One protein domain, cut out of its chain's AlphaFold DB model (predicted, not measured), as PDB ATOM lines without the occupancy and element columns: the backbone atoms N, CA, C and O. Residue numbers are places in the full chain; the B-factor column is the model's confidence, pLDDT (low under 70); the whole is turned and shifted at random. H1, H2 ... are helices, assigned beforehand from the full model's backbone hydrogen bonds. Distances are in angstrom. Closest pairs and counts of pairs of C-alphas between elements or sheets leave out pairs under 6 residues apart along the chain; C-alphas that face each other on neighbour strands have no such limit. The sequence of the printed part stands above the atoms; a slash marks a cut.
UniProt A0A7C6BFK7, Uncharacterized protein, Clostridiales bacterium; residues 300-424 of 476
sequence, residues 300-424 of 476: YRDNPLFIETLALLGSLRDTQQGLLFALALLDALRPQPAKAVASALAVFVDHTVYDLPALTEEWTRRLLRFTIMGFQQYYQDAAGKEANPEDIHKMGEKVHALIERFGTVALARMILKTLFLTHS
ATOM      1  N   TYR A 300     -36.316  -6.446  16.119       92.56
ATOM      2  CA  TYR A 300     -34.883  -6.469  16.408       92.56
ATOM      3  C   TYR A 300     -34.392  -7.846  16.845       92.56
ATOM      4  O   TYR A 300     -33.191  -8.094  16.760       92.56
ATOM      5  N   ARG A 301     -35.287  -8.754  17.260       91.25
ATOM      6  CA  ARG A 301     -34.910 -10.076  17.789       91.25
ATOM      7  C   ARG A 301     -34.038 -10.881  16.815       91.25
ATOM      8  O   ARG A 301     -33.127 -11.570  17.250       91.25
ATOM      9  N   ASP A 302     -34.304 -10.737  15.513       92.69
ATOM     10  CA  ASP A 302     -33.639 -11.462  14.425       92.69
ATOM     11  C   ASP A 302     -32.592 -10.589  13.702       92.69
ATOM     12  O   ASP A 302     -31.976 -11.013  12.723       92.69
ATOM     13  N   ASN A 303     -32.375  -9.348  14.156       96.12
ATOM     14  CA  ASN A 303     -31.399  -8.442  13.560       96.12
ATOM     15  C   ASN A 303     -29.971  -8.844  13.989       96.12
ATOM     16  O   ASN A 303     -29.659  -8.761  15.179       96.12
ATOM     17  N   PRO A 304     -29.061  -9.203  13.058       96.94
ATOM     18  CA  PRO A 304     -27.725  -9.687  13.419       96.94
ATOM     19  C   PRO A 304     -26.907  -8.691  14.251       96.94
ATOM     20  O   PRO A 304     -26.251  -9.080  15.213       96.94
ATOM     21  N   LEU A 305     -26.984  -7.396  13.923       97.38
ATOM     22  CA  LEU A 305     -26.273  -6.355  14.664       97.38
ATOM     23  C   LEU A 305     -26.842  -6.197  16.080       97.38
ATOM     24  O   LEU A 305     -26.073  -5.999  17.018       97.38
ATOM     25  N   PHE A 306     -28.162  -6.304  16.256       96.75
ATOM     26  CA  PHE A 306     -28.788  -6.279  17.582       96.75
ATOM     27  C   PHE A 306     -28.347  -7.471  18.429       96.75
ATOM     28  O   PHE A 306     -27.894  -7.269  19.549       96.75
ATOM     29  N   ILE A 307     -28.409  -8.692  17.887       96.00
ATOM     30  CA  ILE A 307     -28.016  -9.920  18.595       96.00
ATOM     31  C   ILE A 307     -26.564  -9.828  19.077       96.00
ATOM     32  O   ILE A 307     -26.275 -10.104  20.242       96.00
ATOM     33  N   GLU A 308     -25.645  -9.406  18.206       97.19
ATOM     34  CA  GLU A 308     -24.232  -9.284  18.571       97.19
ATOM     35  C   GLU A 308     -23.983  -8.140  19.565       97.19
ATOM     36  O   GLU A 308     -23.181  -8.288  20.488       97.19
ATOM     37  N   THR A 309     -24.708  -7.023  19.436       96.56
ATOM     38  CA  THR A 309     -24.642  -5.910  20.398       96.56
ATOM     39  C   THR A 309     -25.169  -6.332  21.770       96.56
ATOM     40  O   THR A 309     -24.541  -6.044  22.787       96.56
ATOM     41  N   LEU A 310     -26.286  -7.059  21.810       96.19
ATOM     42  CA  LEU A 310     -26.876  -7.599  23.030       96.19
ATOM     43  C   LEU A 310     -25.927  -8.589  23.709       96.19
ATOM     44  O   LEU A 310     -25.707  -8.494  24.913       96.19
ATOM     45  N   ALA A 311     -25.304  -9.490  22.945       95.44
ATOM     46  CA  ALA A 311     -24.304 -10.417  23.469       95.44
ATOM     47  C   ALA A 311     -23.077  -9.682  24.038       95.44
ATOM     48  O   ALA A 311     -22.569 -10.053  25.099       95.44
ATOM     49  N   LEU A 312     -22.620  -8.618  23.367       95.12
ATOM     50  CA  LEU A 312     -21.507  -7.795  23.833       95.12
ATOM     51  C   LEU A 312     -21.838  -7.106  25.162       95.12
ATOM     52  O   LEU A 312     -21.093  -7.275  26.127       95.12
ATOM     53  N   LEU A 313     -22.972  -6.405  25.250       94.38
ATOM     54  CA  LEU A 313     -23.413  -5.732  26.480       94.38
ATOM     55  C   LEU A 313     -23.733  -6.729  27.608       94.38
ATOM     56  O   LEU A 313     -23.424  -6.475  28.771       94.38
ATOM     57  N   GLY A 314     -24.297  -7.891  27.272       93.44
ATOM     58  CA  GLY A 314     -24.580  -8.978  28.214       93.44
ATOM     59  C   GLY A 314     -23.328  -9.634  28.806       93.44
ATOM     60  O   GLY A 314     -23.401 -10.265  29.865       93.44
ATOM     61  N   SER A 315     -22.170  -9.476  28.154       93.31
ATOM     62  CA  SER A 315     -20.887  -9.980  28.657       93.31
ATOM     63  C   SER A 315     -20.271  -9.105  29.751       93.31
ATOM     64  O   SER A 315     -19.448  -9.604  30.515       93.31
ATOM     65  N   LEU A 316     -20.693  -7.840  29.861       94.12
ATOM     66  CA  LEU A 316     -20.165  -6.875  30.825       94.12
ATOM     67  C   LEU A 316     -20.776  -7.136  32.209       94.12
ATOM     68  O   LEU A 316     -22.004  -7.153  32.362       94.12
ATOM     69  N   ARG A 317     -19.924  -7.384  33.209       90.44
ATOM     70  CA  ARG A 317     -20.352  -7.842  34.546       90.44
ATOM     71  C   ARG A 317     -20.408  -6.766  35.619       90.44
ATOM     72  O   ARG A 317     -21.088  -6.987  36.612       90.44
ATOM     73  N   ASP A 318     -19.717  -5.656  35.417       90.38
ATOM     74  CA  ASP A 318     -19.536  -4.611  36.419       90.38
ATOM     75  C   ASP A 318     -19.296  -3.242  35.753       90.38
ATOM     76  O   ASP A 318     -19.137  -3.128  34.528       90.38
ATOM     77  N   THR A 319     -19.251  -2.192  36.573       90.12
ATOM     78  CA  THR A 319     -18.941  -0.816  36.156       90.12
ATOM     79  C   THR A 319     -17.601  -0.705  35.440       90.12
ATOM     80  O   THR A 319     -17.497  -0.005  34.433       90.12
ATOM     81  N   GLN A 320     -16.574  -1.413  35.920       91.06
ATOM     82  CA  GLN A 320     -15.232  -1.358  35.347       91.06
ATOM     83  C   GLN A 320     -15.240  -1.862  33.896       91.06
ATOM     84  O   GLN A 320     -14.689  -1.213  33.008       91.06
ATOM     85  N   GLN A 321     -15.915  -2.978  33.626       92.50
ATOM     86  CA  GLN A 321     -16.087  -3.534  32.285       92.50
ATOM     87  C   GLN A 321     -16.966  -2.643  31.401       92.50
ATOM     88  O   GLN A 321     -16.674  -2.499  30.213       92.50
ATOM     89  N   GLY A 322     -18.002  -2.014  31.966       91.44
ATOM     90  CA  GLY A 322     -18.817  -1.012  31.270       91.44
ATOM     91  C   GLY A 322     -17.992   0.180  30.775       91.44
ATOM     92  O   GLY A 322     -18.068   0.557  29.604       91.44
ATOM     93  N   LEU A 323     -17.145   0.735  31.643       90.94
ATOM     94  CA  LEU A 323     -16.249   1.844  31.309       90.94
ATOM     95  C   LEU A 323     -15.136   1.418  30.348       90.94
ATOM     96  O   LEU A 323     -14.807   2.164  29.428       90.94
ATOM     97  N   LEU A 324     -14.600   0.205  30.505       93.25
ATOM     98  CA  LEU A 324     -13.628  -0.361  29.571       93.25
ATOM     99  C   LEU A 324     -14.225  -0.503  28.166       93.25
ATOM    100  O   LEU A 324     -13.576  -0.150  27.183       93.25
ATOM    101  N   PHE A 325     -15.471  -0.970  28.066       94.50
ATOM    102  CA  PHE A 325     -16.208  -1.023  26.806       94.50
ATOM    103  C   PHE A 325     -16.398   0.371  26.194       94.50
ATOM    104  O   PHE A 325     -16.157   0.541  24.998       94.50
ATOM    105  N   ALA A 326     -16.760   1.380  26.990       91.00
ATOM    106  CA  ALA A 326     -16.879   2.753  26.504       91.00
ATOM    107  C   ALA A 326     -15.536   3.302  25.983       91.00
ATOM    108  O   ALA A 326     -15.485   3.873  24.894       91.00
ATOM    109  N   LEU A 327     -14.436   3.073  26.709       92.94
ATOM    110  CA  LEU A 327     -13.086   3.443  26.272       92.94
ATOM    111  C   LEU A 327     -12.691   2.738  24.972       92.94
ATOM    112  O   LEU A 327     -12.193   3.391  24.058       92.94
ATOM    113  N   ALA A 328     -12.958   1.438  24.867       95.25
ATOM    114  CA  ALA A 328     -12.699   0.652  23.666       95.25
ATOM    115  C   ALA A 328     -13.518   1.140  22.464       95.25
ATOM    116  O   ALA A 328     -12.990   1.245  21.360       95.25
ATOM    117  N   LEU A 329     -14.787   1.506  22.675       93.81
ATOM    118  CA  LEU A 329     -15.619   2.111  21.640       93.81
ATOM    119  C   LEU A 329     -15.029   3.433  21.153       93.81
ATOM    120  O   LEU A 329     -14.874   3.623  19.949       93.81
ATOM    121  N   LEU A 330     -14.664   4.330  22.070       90.88
ATOM    122  CA  LEU A 330     -14.081   5.627  21.727       90.88
ATOM    123  C   LEU A 330     -12.709   5.488  21.050       90.88
ATOM    124  O   LEU A 330     -12.393   6.259  20.141       90.88
ATOM    125  N   ASP A 331     -11.899   4.509  21.452       92.62
ATOM    126  CA  ASP A 331     -10.630   4.202  20.793       92.62
ATOM    127  C   ASP A 331     -10.856   3.692  19.363       92.62
ATOM    128  O   ASP A 331     -10.254   4.207  18.416       92.62
ATOM    129  N   ALA A 332     -11.843   2.811  19.176       93.94
ATOM    130  CA  ALA A 332     -12.218   2.286  17.867       93.94
ATOM    131  C   ALA A 332     -12.778   3.351  16.903       93.94
ATOM    132  O   ALA A 332     -12.751   3.163  15.679       93.94
ATOM    133  N   LEU A 333     -13.239   4.494  17.428       91.50
ATOM    134  CA  LEU A 333     -13.636   5.665  16.640       91.50
ATOM    135  C   LEU A 333     -12.445   6.484  16.119       91.50
ATOM    136  O   LEU A 333     -12.593   7.173  15.111       91.50
ATOM    137  N   ARG A 334     -11.259   6.426  16.742       91.44
ATOM    138  CA  ARG A 334     -10.093   7.247  16.352       91.44
ATOM    139  C   ARG A 334      -9.665   7.113  14.883       91.44
ATOM    140  O   ARG A 334      -9.362   8.152  14.288       91.44
ATOM    141  N   PRO A 335      -9.601   5.903  14.286       92.25
ATOM    142  CA  PRO A 335      -9.221   5.755  12.882       92.25
ATOM    143  C   PRO A 335     -10.369   6.058  11.905       92.25
ATOM    144  O   PRO A 335     -10.139   6.086  10.698       92.25
ATOM    145  N   GLN A 336     -11.598   6.273  12.390       93.50
ATOM    146  CA  GLN A 336     -12.766   6.465  11.532       93.50
ATOM    147  C   GLN A 336     -12.796   7.872  10.909       93.50
ATOM    148  O   GLN A 336     -12.259   8.827  11.482       93.50
ATOM    149  N   PRO A 337     -13.466   8.050   9.753       92.06
ATOM    150  CA  PRO A 337     -13.674   9.370   9.169       92.06
ATOM    151  C   PRO A 337     -14.367  10.317  10.156       92.06
ATOM    152  O   PRO A 337     -15.344   9.933  10.800       92.06
ATOM    153  N   ALA A 338     -13.933  11.579  10.218       86.88
ATOM    154  CA  ALA A 338     -14.451  12.555  11.183       86.88
ATOM    155  C   ALA A 338     -15.984  12.681  11.160       86.88
ATOM    156  O   ALA A 338     -16.616  12.754  12.209       86.88
ATOM    157  N   LYS A 339     -16.603  12.609   9.975       86.19
ATOM    158  CA  LYS A 339     -18.067  12.602   9.843       86.19
ATOM    159  C   LYS A 339     -18.718  11.422  10.579       86.19
ATOM    160  O   LYS A 339     -19.713  11.615  11.266       86.19
ATOM    161  N   ALA A 340     -18.152  10.219  10.465       88.50
ATOM    162  CA  ALA A 340     -18.667   9.031  11.143       88.50
ATOM    163  C   ALA A 340     -18.496   9.129  12.666       88.50
ATOM    164  O   ALA A 340     -19.416   8.772  13.397       88.50
ATOM    165  N   VAL A 341     -17.366   9.672  13.136       86.62
ATOM    166  CA  VAL A 341     -17.123   9.942  14.565       86.62
ATOM    167  C   VAL A 341     -18.148  10.932  15.115       86.62
ATOM    168  O   VAL A 341     -18.778  10.650  16.129       86.62
ATOM    169  N   ALA A 342     -18.355  12.062  14.433       77.50
ATOM    170  CA  ALA A 342     -19.328  13.069  14.851       77.50
ATOM    171  C   ALA A 342     -20.743  12.479  14.932       77.50
ATOM    172  O   ALA A 342     -21.414  12.649  15.947       77.50
ATOM    173  N   SER A 343     -21.175  11.729  13.911       80.69
ATOM    174  CA  SER A 343     -22.482  11.062  13.916       80.69
ATOM    175  C   SER A 343     -22.605   9.997  15.008       80.69
ATOM    176  O   SER A 343     -23.668   9.872  15.603       80.69
ATOM    177  N   ALA A 344     -21.546   9.232  15.290       84.25
ATOM    178  CA  ALA A 344     -21.558   8.224  16.350       84.25
ATOM    179  C   ALA A 344     -21.661   8.858  17.744       84.25
ATOM    180  O   ALA A 344     -22.442   8.388  18.563       84.25
ATOM    181  N   LEU A 345     -20.927   9.945  18.001       76.62
ATOM    182  CA  LEU A 345     -21.008  10.679  19.267       76.62
ATOM    183  C   LEU A 345     -22.362  11.387  19.435       76.62
ATOM    184  O   LEU A 345     -22.914  11.380  20.532       76.62
ATOM    185  N   ALA A 346     -22.922  11.949  18.357       70.25
ATOM    186  CA  ALA A 346     -24.212  12.642  18.383       70.25
ATOM    187  C   ALA A 346     -25.352  11.756  18.906       70.25
ATOM    188  O   ALA A 346     -26.172  12.221  19.694       70.25
ATOM    189  N   VAL A 347     -25.347  10.469  18.532       69.50
ATOM    190  CA  VAL A 347     -26.341   9.476  18.973       69.50
ATOM    191  C   VAL A 347     -26.463   9.427  20.499       69.50
ATOM    192  O   VAL A 347     -27.570   9.280  21.006       69.50
ATOM    193  N   PHE A 348     -25.358   9.588  21.233       64.88
ATOM    194  CA  PHE A 348     -25.340   9.516  22.697       64.88
ATOM    195  C   PHE A 348     -25.705  10.834  23.398       64.88
ATOM    196  O   PHE A 348     -25.964  10.818  24.596       64.88
ATOM    197  N   VAL A 349     -25.736  11.962  22.679       58.81
ATOM    198  CA  VAL A 349     -26.120  13.273  23.239       58.81
ATOM    199  C   VAL A 349     -27.607  13.538  23.035       58.81
ATOM    200  O   VAL A 349     -28.284  13.996  23.951       58.81
ATOM    201  N   ASP A 350     -28.126  13.229  21.848       53.22
ATOM    202  CA  ASP A 350     -29.551  13.307  21.557       53.22
ATOM    203  C   ASP A 350     -29.898  12.290  20.463       53.22
ATOM    204  O   ASP A 350     -29.496  12.412  19.307       53.22
ATOM    205  N   HIS A 351     -30.692  11.287  20.833       46.91
ATOM    206  CA  HIS A 351     -31.171  10.227  19.944       46.91
ATOM    207  C   HIS A 351     -32.069  10.745  18.806       46.91
ATOM    208  O   HIS A 351     -32.376   9.990  17.881       46.91
ATOM    209  N   THR A 352     -32.496  12.010  18.866       39.41
ATOM    210  CA  THR A 352     -33.273  12.701  17.830       39.41
ATOM    211  C   THR A 352     -32.441  13.661  16.974       39.41
ATOM    212  O   THR A 352     -32.906  14.076  15.909       39.41
ATOM    213  N   VAL A 353     -31.205  13.987  17.374       41.41
ATOM    214  CA  VAL A 353     -30.309  14.858  16.598       41.41
ATOM    215  C   VAL A 353     -29.485  13.999  15.653       41.41
ATOM    216  O   VAL A 353     -28.484  13.381  16.008       41.41
ATOM    217  N   TYR A 354     -29.931  13.973  14.402       42.53
ATOM    218  CA  TYR A 354     -29.284  13.214  13.334       42.53
ATOM    219  C   TYR A 354     -28.022  13.890  12.790       42.53
ATOM    220  O   TYR A 354     -27.187  13.202  12.205       42.53
ATOM    221  N   ASP A 355     -27.859  15.191  13.037       44.16
ATOM    222  CA  ASP A 355     -26.740  15.992  12.558       44.16
ATOM    223  C   ASP A 355     -26.324  17.011  13.628       44.16
ATOM    224  O   ASP A 355     -27.050  17.962  13.929       44.16
ATOM    225  N   LEU A 356     -25.125  16.843  14.192       47.91
ATOM    226  CA  LEU A 356     -24.433  17.973  14.811       47.91
ATOM    227  C   LEU A 356     -24.207  19.032  13.714       47.91
ATOM    228  O   LEU A 356     -23.922  18.652  12.571       47.91
ATOM    229  N   PRO A 357     -24.295  20.345  14.016       50.47
ATOM    230  CA  PRO A 357     -23.870  21.372  13.063       50.47
ATOM    231  C   PRO A 357     -22.477  21.009  12.557       50.47
ATOM    232  O   PRO A 357     -21.709  20.467  13.345       50.47
ATOM    233  N   ALA A 358     -22.166  21.258  11.279       54.59
ATOM    234  CA  ALA A 358     -20.915  20.832  10.647       54.59
ATOM    235  C   ALA A 358     -19.692  21.220  11.500       54.59
ATOM    236  O   ALA A 358     -19.149  22.319  11.389       54.59
ATOM    237  N   LEU A 359     -19.285  20.315  12.392       59.56
ATOM    238  CA  LEU A 359     -18.118  20.482  13.230       59.56
ATOM    239  C   LEU A 359     -16.930  20.294  12.304       59.56
ATOM    240  O   LEU A 359     -16.903  19.373  11.484       59.56
ATOM    241  N   THR A 360     -15.935  21.163  12.429       69.31
ATOM    242  CA  THR A 360     -14.686  20.930  11.714       69.31
ATOM    243  C   THR A 360     -14.095  19.596  12.178       69.31
ATOM    244  O   THR A 360     -14.334  19.132  13.301       69.31
ATOM    245  N   GLU A 361     -13.315  18.958  11.310       78.06
ATOM    246  CA  GLU A 361     -12.617  17.718  11.658       78.06
ATOM    247  C   GLU A 361     -11.775  17.884  12.935       78.06
ATOM    248  O   GLU A 361     -11.774  17.011  13.803       78.06
ATOM    249  N   GLU A 362     -11.131  19.043  13.096       76.00
ATOM    250  CA  GLU A 362     -10.368  19.395  14.293       76.00
ATOM    251  C   GLU A 362     -11.234  19.394  15.561       76.00
ATOM    252  O   GLU A 362     -10.861  18.774  16.562       76.00
ATOM    253  N   TRP A 363     -12.410  20.031  15.521       71.81
ATOM    254  CA  TRP A 363     -13.337  20.053  16.653       71.81
ATOM    255  C   TRP A 363     -13.859  18.661  16.998       71.81
ATOM    256  O   TRP A 363     -13.932  18.320  18.176       71.81
ATOM    257  N   THR A 364     -14.149  17.834  15.995       72.94
ATOM    258  CA  THR A 364     -14.607  16.453  16.207       72.94
ATOM    259  C   THR A 364     -13.532  15.607  16.887       72.94
ATOM    260  O   THR A 364     -13.802  14.928  17.877       72.94
ATOM    261  N   ARG A 365     -12.282  15.687  16.412       82.69
ATOM    262  CA  ARG A 365     -11.150  14.981  17.035       82.69
ATOM    263  C   ARG A 365     -10.872  15.494  18.447       82.69
ATOM    264  O   ARG A 365     -10.501  14.720  19.327       82.69
ATOM    265  N   ARG A 366     -11.043  16.797  18.685       74.62
ATOM    266  CA  ARG A 366     -10.910  17.399  20.016       74.62
ATOM    267  C   ARG A 366     -12.006  16.919  20.968       74.62
ATOM    268  O   ARG A 366     -11.669  16.539  22.083       74.62
ATOM    269  N   LEU A 367     -13.262  16.872  20.521       74.00
ATOM    270  CA  LEU A 367     -14.379  16.324  21.291       74.00
ATOM    271  C   LEU A 367     -14.116  14.864  21.667       74.00
ATOM    272  O   LEU A 367     -14.151  14.541  22.846       74.00
ATOM    273  N   LEU A 368     -13.744  14.022  20.695       80.62
ATOM    274  CA  LEU A 368     -13.417  12.616  20.947       80.62
ATOM    275  C   LEU A 368     -12.312  12.464  22.003       80.62
ATOM    276  O   LEU A 368     -12.451  11.666  22.925       80.62
ATOM    277  N   ARG A 369     -11.230  13.251  21.906       81.56
ATOM    278  CA  ARG A 369     -10.153  13.242  22.913       81.56
ATOM    279  C   ARG A 369     -10.656  13.628  24.301       81.56
ATOM    280  O   ARG A 369     -10.304  12.954  25.259       81.56
ATOM    281  N   PHE A 370     -11.478  14.670  24.411       75.94
ATOM    282  CA  PHE A 370     -12.049  15.066  25.699       75.94
ATOM    283  C   PHE A 370     -12.972  13.997  26.280       75.94
ATOM    284  O   PHE A 370     -12.884  13.716  27.471       75.94
ATOM    285  N   THR A 371     -13.803  13.359  25.455       76.12
ATOM    286  CA  THR A 371     -14.652  12.250  25.898       76.12
ATOM    287  C   THR A 371     -13.804  11.084  26.407       76.12
ATOM    288  O   THR A 371     -14.077  10.570  27.483       76.12
ATOM    289  N   ILE A 372     -12.730  10.717  25.698       83.56
ATOM    290  CA  ILE A 372     -11.795   9.673  26.146       83.56
ATOM    291  C   ILE A 372     -11.174  10.034  27.494       83.56
ATOM    292  O   ILE A 372     -11.190   9.205  28.394       83.56
ATOM    293  N   MET A 373     -10.671  11.262  27.653       79.69
ATOM    294  CA  MET A 373     -10.093  11.716  28.923       79.69
ATOM    295  C   MET A 373     -11.111  11.649  30.070       79.69
ATOM    296  O   MET A 373     -10.771  11.195  31.157       79.69
ATOM    297  N   GLY A 374     -12.367  12.033  29.822       79.31
ATOM    298  CA  GLY A 374     -13.442  11.916  30.810       79.31
ATOM    299  C   GLY A 374     -13.709  10.466  31.222       79.31
ATOM    300  O   GLY A 374     -13.736  10.162  32.409       79.31
ATOM    301  N   PHE A 375     -13.826   9.547  30.260       82.44
ATOM    302  CA  PHE A 375     -14.021   8.122  30.557       82.44
ATOM    303  C   PHE A 375     -12.797   7.462  31.207       82.44
ATOM    304  O   PHE A 375     -12.963   6.526  31.985       82.44
ATOM    305  N   GLN A 376     -11.582   7.945  30.933       86.88
ATOM    306  CA  GLN A 376     -10.378   7.514  31.650       86.88
ATOM    307  C   GLN A 376     -10.444   7.934  33.118       86.88
ATOM    308  O   GLN A 376     -10.165   7.107  33.983       86.88
ATOM    309  N   GLN A 377     -10.879   9.168  33.394       83.81
ATOM    310  CA  GLN A 377     -11.093   9.638  34.761       83.81
ATOM    311  C   GLN A 377     -12.176   8.817  35.469       83.81
ATOM    312  O   GLN A 377     -11.931   8.318  36.557       83.81
ATOM    313  N   TYR A 378     -13.333   8.589  34.836       82.31
ATOM    314  CA  TYR A 378     -14.390   7.758  35.426       82.31
ATOM    315  C   TYR A 378     -13.914   6.333  35.719       82.31
ATOM    316  O   TYR A 378     -14.255   5.766  36.755       82.31
ATOM    317  N   TYR A 379     -13.105   5.746  34.830       87.81
ATOM    318  CA  TYR A 379     -12.509   4.435  35.073       87.81
ATOM    319  C   TYR A 379     -11.555   4.468  36.266       87.81
ATOM    320  O   TYR A 379     -11.602   3.569  37.102       87.81
ATOM    321  N   GLN A 380     -10.708   5.493  36.361       87.94
ATOM    322  CA  GLN A 380      -9.790   5.658  37.481       87.94
ATOM    323  C   GLN A 380     -10.533   5.832  38.808       87.94
ATOM    324  O   GLN A 380     -10.162   5.182  39.782       87.94
ATOM    325  N   ASP A 381     -11.592   6.638  38.831       82.88
ATOM    326  CA  ASP A 381     -12.427   6.858  40.012       82.88
ATOM    327  C   ASP A 381     -13.098   5.551  40.468       82.88
ATOM    328  O   ASP A 381     -13.119   5.244  41.658       82.88
ATOM    329  N   ALA A 382     -13.585   4.738  39.524       81.81
ATOM    330  CA  ALA A 382     -14.251   3.470  39.823       81.81
ATOM    331  C   ALA A 382     -13.284   2.340  40.221       81.81
ATOM    332  O   ALA A 382     -13.571   1.558  41.126       81.81
ATOM    333  N   ALA A 383     -12.149   2.218  39.525       85.81
ATOM    334  CA  ALA A 383     -11.216   1.098  39.668       85.81
ATOM    335  C   ALA A 383     -10.012   1.405  40.577       85.81
ATOM    336  O   ALA A 383      -9.212   0.509  40.853       85.81
ATOM    337  N   GLY A 384      -9.830   2.664  40.989       86.62
ATOM    338  CA  GLY A 384      -8.669   3.142  41.748       86.62
ATOM    339  C   GLY A 384      -7.352   3.148  40.958       86.62
ATOM    340  O   GLY A 384      -6.284   3.338  41.540       86.62
ATOM    341  N   LYS A 385      -7.397   2.898  39.645       91.06
ATOM    342  CA  LYS A 385      -6.227   2.793  38.761       91.06
ATOM    343  C   LYS A 385      -6.590   3.127  37.321       91.06
ATOM    344  O   LYS A 385      -7.736   2.963  36.912       91.06
ATOM    345  N   GLU A 386      -5.597   3.524  36.534       92.00
ATOM    346  CA  GLU A 386      -5.783   3.737  35.099       92.00
ATOM    347  C   GLU A 386      -6.163   2.438  34.368       92.00
ATOM    348  O   GLU A 386      -5.770   1.330  34.750       92.00
ATOM    349  N   ALA A 387      -6.934   2.578  33.288       91.25
ATOM    350  CA  ALA A 387      -7.274   1.463  32.416       91.25
ATOM    351  C   ALA A 387      -6.024   0.953  31.688       91.25
ATOM    352  O   ALA A 387      -5.320   1.717  31.029       91.25
ATOM    353  N   ASN A 388      -5.774  -0.354  31.774       92.94
ATOM    354  CA  ASN A 388      -4.670  -0.989  31.068       92.94
ATOM    355  C   ASN A 388      -4.901  -0.895  29.544       92.94
ATOM    356  O   ASN A 388      -5.930  -1.381  29.060       92.94
ATOM    357  N   PRO A 389      -3.957  -0.328  28.767       92.56
ATOM    358  CA  PRO A 389      -4.077  -0.239  27.313       92.56
ATOM    359  C   PRO A 389      -4.326  -1.584  26.620       92.56
ATOM    360  O   PRO A 389      -5.044  -1.632  25.624       92.56
ATOM    361  N   GLU A 390      -3.774  -2.681  27.146       92.62
ATOM    362  CA  GLU A 390      -3.979  -4.018  26.578       92.62
ATOM    363  C   GLU A 390      -5.434  -4.490  26.732       92.62
ATOM    364  O   GLU A 390      -5.995  -5.097  25.821       92.62
ATOM    365  N   ASP A 391      -6.074  -4.163  27.857       91.94
ATOM    366  CA  ASP A 391      -7.472  -4.522  28.112       91.94
ATOM    367  C   ASP A 391      -8.423  -3.687  27.242       91.94
ATOM    368  O   ASP A 391      -9.402  -4.218  26.707       91.94
ATOM    369  N   ILE A 392      -8.096  -2.405  27.021       93.38
ATOM    370  CA  ILE A 392      -8.813  -1.546  26.064       93.38
ATOM    371  C   ILE A 392      -8.698  -2.143  24.660       93.38
ATOM    372  O   ILE A 392      -9.706  -2.262  23.968       93.38
ATOM    373  N   HIS A 393      -7.494  -2.556  24.252       91.62
ATOM    374  CA  HIS A 393      -7.260  -3.137  22.933       91.62
ATOM    375  C   HIS A 393      -8.046  -4.438  22.725       91.62
ATOM    376  O   HIS A 393      -8.773  -4.553  21.742       91.62
ATOM    377  N   LYS A 394      -7.990  -5.376  23.682       91.75
ATOM    378  CA  LYS A 394      -8.744  -6.644  23.636       91.75
ATOM    379  C   LYS A 394     -10.255  -6.429  23.540       91.75
ATOM    380  O   LYS A 394     -10.939  -7.118  22.787       91.75
ATOM    381  N   MET A 395     -10.803  -5.479  24.300       92.62
ATOM    382  CA  MET A 395     -12.218  -5.114  24.173       92.62
ATOM    383  C   MET A 395     -12.495  -4.430  22.823       92.62
ATOM    384  O   MET A 395     -13.522  -4.681  22.188       92.62
ATOM    385  N   GLY A 396     -11.546  -3.617  22.356       92.25
ATOM    386  CA  GLY A 396     -11.567  -2.920  21.077       92.25
ATOM    387  C   GLY A 396     -11.640  -3.858  19.878       92.25
ATOM    388  O   GLY A 396     -12.374  -3.552  18.949       92.25
ATOM    389  N   GLU A 397     -10.986  -5.024  19.900       93.31
ATOM    390  CA  GLU A 397     -11.058  -6.015  18.811       93.31
ATOM    391  C   GLU A 397     -12.505  -6.425  18.493       93.31
ATOM    392  O   GLU A 397     -12.908  -6.473  17.329       93.31
ATOM    393  N   LYS A 398     -13.328  -6.642  19.529       91.75
ATOM    394  CA  LYS A 398     -14.751  -6.975  19.363       91.75
ATOM    395  C   LYS A 398     -15.531  -5.815  18.750       91.75
ATOM    396  O   LYS A 398     -16.360  -6.024  17.867       91.75
ATOM    397  N   VAL A 399     -15.262  -4.590  19.204       95.00
ATOM    398  CA  VAL A 399     -15.916  -3.386  18.678       95.00
ATOM    399  C   VAL A 399     -15.506  -3.134  17.226       95.00
ATOM    400  O   VAL A 399     -16.362  -2.868  16.386       95.00
ATOM    401  N   HIS A 400     -14.218  -3.261  16.910       94.69
ATOM    402  CA  HIS A 400     -13.683  -3.111  15.561       94.69
ATOM    403  C   HIS A 400     -14.317  -4.101  14.591       94.69
ATOM    404  O   HIS A 400     -14.800  -3.675  13.544       94.69
ATOM    405  N   ALA A 401     -14.421  -5.378  14.967       95.00
ATOM    406  CA  ALA A 401     -15.079  -6.388  14.143       95.00
ATOM    407  C   ALA A 401     -16.540  -6.017  13.812       95.00
ATOM    408  O   ALA A 401     -16.999  -6.219  12.686       95.00
ATOM    409  N   LEU A 402     -17.274  -5.427  14.764       96.38
ATOM    410  CA  LEU A 402     -18.636  -4.941  14.526       96.38
ATOM    411  C   LEU A 402     -18.664  -3.692  13.635       96.38
ATOM    412  O   LEU A 402     -19.510  -3.598  12.743       96.38
ATOM    413  N   ILE A 403     -17.741  -2.746  13.836       96.50
ATOM    414  CA  ILE A 403     -17.616  -1.551  12.987       96.50
ATOM    415  C   ILE A 403     -17.301  -1.941  11.541       96.50
ATOM    416  O   ILE A 403     -17.906  -1.385  10.629       96.50
ATOM    417  N   GLU A 404     -16.394  -2.888  11.316       95.94
ATOM    418  CA  GLU A 404     -16.024  -3.349   9.973       95.94
ATOM    419  C   GLU A 404     -17.197  -4.017   9.251       95.94
ATOM    420  O   GLU A 404     -17.416  -3.779   8.064       95.94
ATOM    421  N   ARG A 405     -17.979  -4.831   9.970       97.06
ATOM    422  CA  ARG A 405     -19.096  -5.586   9.385       97.06
ATOM    423  C   ARG A 405     -20.344  -4.743   9.152       97.06
ATOM    424  O   ARG A 405     -21.030  -4.947   8.154       97.06
ATOM    425  N   PHE A 406     -20.662  -3.831  10.067       96.75
ATOM    426  CA  PHE A 406     -21.952  -3.131  10.077       96.75
ATOM    427  C   PHE A 406     -21.844  -1.610   9.924       96.75
ATOM    428  O   PHE A 406     -22.835  -0.949   9.615       96.75
ATOM    429  N   GLY A 407     -20.653  -1.045  10.104       96.06
ATOM    430  CA  GLY A 407     -20.396   0.387  10.044       96.06
ATOM    431  C   GLY A 407     -20.532   1.092  11.396       96.06
ATOM    432  O   GLY A 407     -21.375   0.771  12.234       96.06
ATOM    433  N   THR A 408     -19.717   2.131  11.585       93.94
ATOM    434  CA  THR A 408     -19.585   2.888  12.841       93.94
ATOM    435  C   THR A 408     -20.904   3.466  13.355       93.94
ATOM    436  O   THR A 408     -21.259   3.295  14.519       93.94
ATOM    437  N   VAL A 409     -21.645   4.160  12.485       90.38
ATOM    438  CA  VAL A 409     -22.881   4.856  12.876       90.38
ATOM    439  C   VAL A 409     -24.001   3.858  13.173       90.38
ATOM    440  O   VAL A 409     -24.785   4.076  14.094       90.38
ATOM    441  N   ALA A 410     -24.067   2.755  12.422       94.12
ATOM    442  CA  ALA A 410     -25.046   1.701  12.661       94.12
ATOM    443  C   ALA A 410     -24.808   1.032  14.020       94.12
ATOM    444  O   ALA A 410     -25.759   0.877  14.785       94.12
ATOM    445  N   LEU A 411     -23.550   0.719  14.354       95.69
ATOM    446  CA  LEU A 411     -23.194   0.160  15.656       95.69
ATOM    447  C   LEU A 411     -23.540   1.118  16.803       95.69
ATOM    448  O   LEU A 411     -24.207   0.703  17.744       95.69
ATOM    449  N   ALA A 412     -23.161   2.398  16.716       88.81
ATOM    450  CA  ALA A 412     -23.479   3.382  17.758       88.81
ATOM    451  C   ALA A 412     -24.994   3.485  18.015       88.81
ATOM    452  O   ALA A 412     -25.443   3.454  19.162       88.81
ATOM    453  N   ARG A 413     -25.798   3.521  16.942       89.06
ATOM    454  CA  ARG A 413     -27.267   3.493  17.034       89.06
ATOM    455  C   ARG A 413     -27.778   2.201  17.655       89.06
ATOM    456  O   ARG A 413     -28.693   2.260  18.472       89.06
ATOM    457  N   MET A 414     -27.205   1.054  17.289       94.88
ATOM    458  CA  MET A 414     -27.642  -0.224  17.842       94.88
ATOM    459  C   MET A 414     -27.285  -0.365  19.320       94.88
ATOM    460  O   MET A 414     -28.106  -0.876  20.071       94.88
ATOM    461  N   ILE A 415     -26.126   0.127  19.766       91.94
ATOM    462  CA  ILE A 415     -25.758   0.150  21.191       91.94
ATOM    463  C   ILE A 415     -26.825   0.902  21.983       91.94
ATOM    464  O   ILE A 415     -27.404   0.343  22.914       91.94
ATOM    465  N   LEU A 416     -27.154   2.131  21.572       85.31
ATOM    466  CA  LEU A 416     -28.171   2.920  22.259       85.31
ATOM    467  C   LEU A 416     -29.558   2.268  22.188       85.31
ATOM    468  O   LEU A 416     -30.274   2.229  23.185       85.31
ATOM    469  N   LYS A 417     -29.935   1.726  21.024       89.50
ATOM    470  CA  LYS A 417     -31.210   1.024  20.850       89.50
ATOM    471  C   LYS A 417     -31.306  -0.203  21.753       89.50
ATOM    472  O   LYS A 417     -32.361  -0.425  22.336       89.50
ATOM    473  N   THR A 418     -30.222  -0.966  21.873       93.75
ATOM    474  CA  THR A 418     -30.153  -2.159  22.721       93.75
ATOM    475  C   THR A 418     -30.318  -1.771  24.178       93.75
ATOM    476  O   THR A 418     -31.241  -2.269  24.809       93.75
ATOM    477  N   LEU A 419     -29.533  -0.800  24.663       89.88
ATOM    478  CA  LEU A 419     -29.671  -0.265  26.020       89.88
ATOM    479  C   LEU A 419     -31.100   0.218  26.294       89.88
ATOM    480  O   LEU A 419     -31.676  -0.132  27.314       89.88
ATOM    481  N   PHE A 420     -31.707   0.969  25.373       87.56
ATOM    482  CA  PHE A 420     -33.078   1.449  25.539       87.56
ATOM    483  C   PHE A 420     -34.096   0.303  25.610       87.56
ATOM    484  O   PHE A 420     -34.935   0.285  26.508       87.56
ATOM    485  N   LEU A 421     -34.036  -0.655  24.680       91.12
ATOM    486  CA  LEU A 421     -34.984  -1.769  24.630       91.12
ATOM    487  C   LEU A 421     -34.887  -2.648  25.877       91.12
ATOM    488  O   LEU A 421     -35.917  -2.979  26.455       91.12
ATOM    489  N   THR A 422     -33.674  -3.004  26.306       94.25
ATOM    490  CA  THR A 422     -33.457  -3.871  27.474       94.25
ATOM    491  C   THR A 422     -33.830  -3.180  28.783       94.25
ATOM    492  O   THR A 422     -34.264  -3.845  29.718       94.25
ATOM    493  N   HIS A 423     -33.690  -1.854  28.835       93.75
ATOM    494  CA  HIS A 423     -33.901  -1.031  30.025       93.75
ATOM    495  C   HIS A 423     -35.304  -0.401  30.110       93.75
ATOM    496  O   HIS A 423     -35.584   0.400  30.995       93.75
ATOM    497  N   SER A 424     -36.205  -0.696  29.169       92.00
ATOM    498  CA  SER A 424     -37.520  -0.046  29.131       92.00
ATOM    499  C   SER A 424     -38.447  -0.556  30.238       92.00
ATOM    500  O   SER A 424     -38.721  -1.755  30.333       92.00
TER     501      SER A 424
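AT A GLANCE: This is residues 300 to 424 of the 476 residues of an uncharacterized protein of Clostridiales bacterium (UniProt A0A7C6BFK7). Two sets of three helices join in one compact body: H2 sits between H4, which runs beside it the opposite way, and H5, which crosses it; H6 sits between H3, nearly aligned beside it, and H1, which crosses it. The printed part has 125 residues with six named helices, H1 to H6 in order, and no named strand: all helix, packed part aligned, part crossed. The radius of gyration of the C-alphas is 14.2 A, and the rounded outline spans 38 by 38 by 27 A.

HOW THE PARTS SIT: Start at H1, residues 304 to 314; it touches H6, residues 408 to 422, at a steep tilt of 61 degrees, closest at C-alphas 306 and 414, 6.2 A apart. Next, H2, residues 319 to 333, touches H4, residues 361 to 383, at a shallow tilt of 18 degrees, opposite ways, with C-alphas 323 and 379 closest at 5.9 A. H2 also touches H5, residues 389 to 406, at a steep 58 degrees; C-alphas 328 and 396 are closest, 4.6 A apart, and H5 has a kink of 34 degrees near residue 396. H3, residues 338 to 349, touches H6 at a shallow tilt of 13 degrees, the same way, closest at C-alphas 344 and 409, 5.0 A. With residues 338 to 342 alone H3 touches H4, closest at C-alphas 338 and 361, 5.5 A. H1 and H4 are apart. Every O i to N i+4 pair is within hydrogen-bond range in H1, H2, H4 and H6, against 6 of 8 in H3 and 13 of 14 in H5.

IN THESE COORDINATES: Find C-alpha 304 at (-27.725, -9.687, 13.419), where H1 begins. H4, the longest, runs 32.6 A from C-alpha 361 at (-12.617, 17.718, 11.658); H5 runs 25.0 A, and H6 runs 21.3 A to C-alpha 422 at (-33.457, -3.871, 27.474).

THE WHOLE: The farthest C-alphas, of Asp 302 and Gly 384, are 39.8 A apart. The printed part has no cut; H3 to H4 is a long link of 11 residues, and the other links are tight. Confidence is low, under 70, at residues 347 to 360.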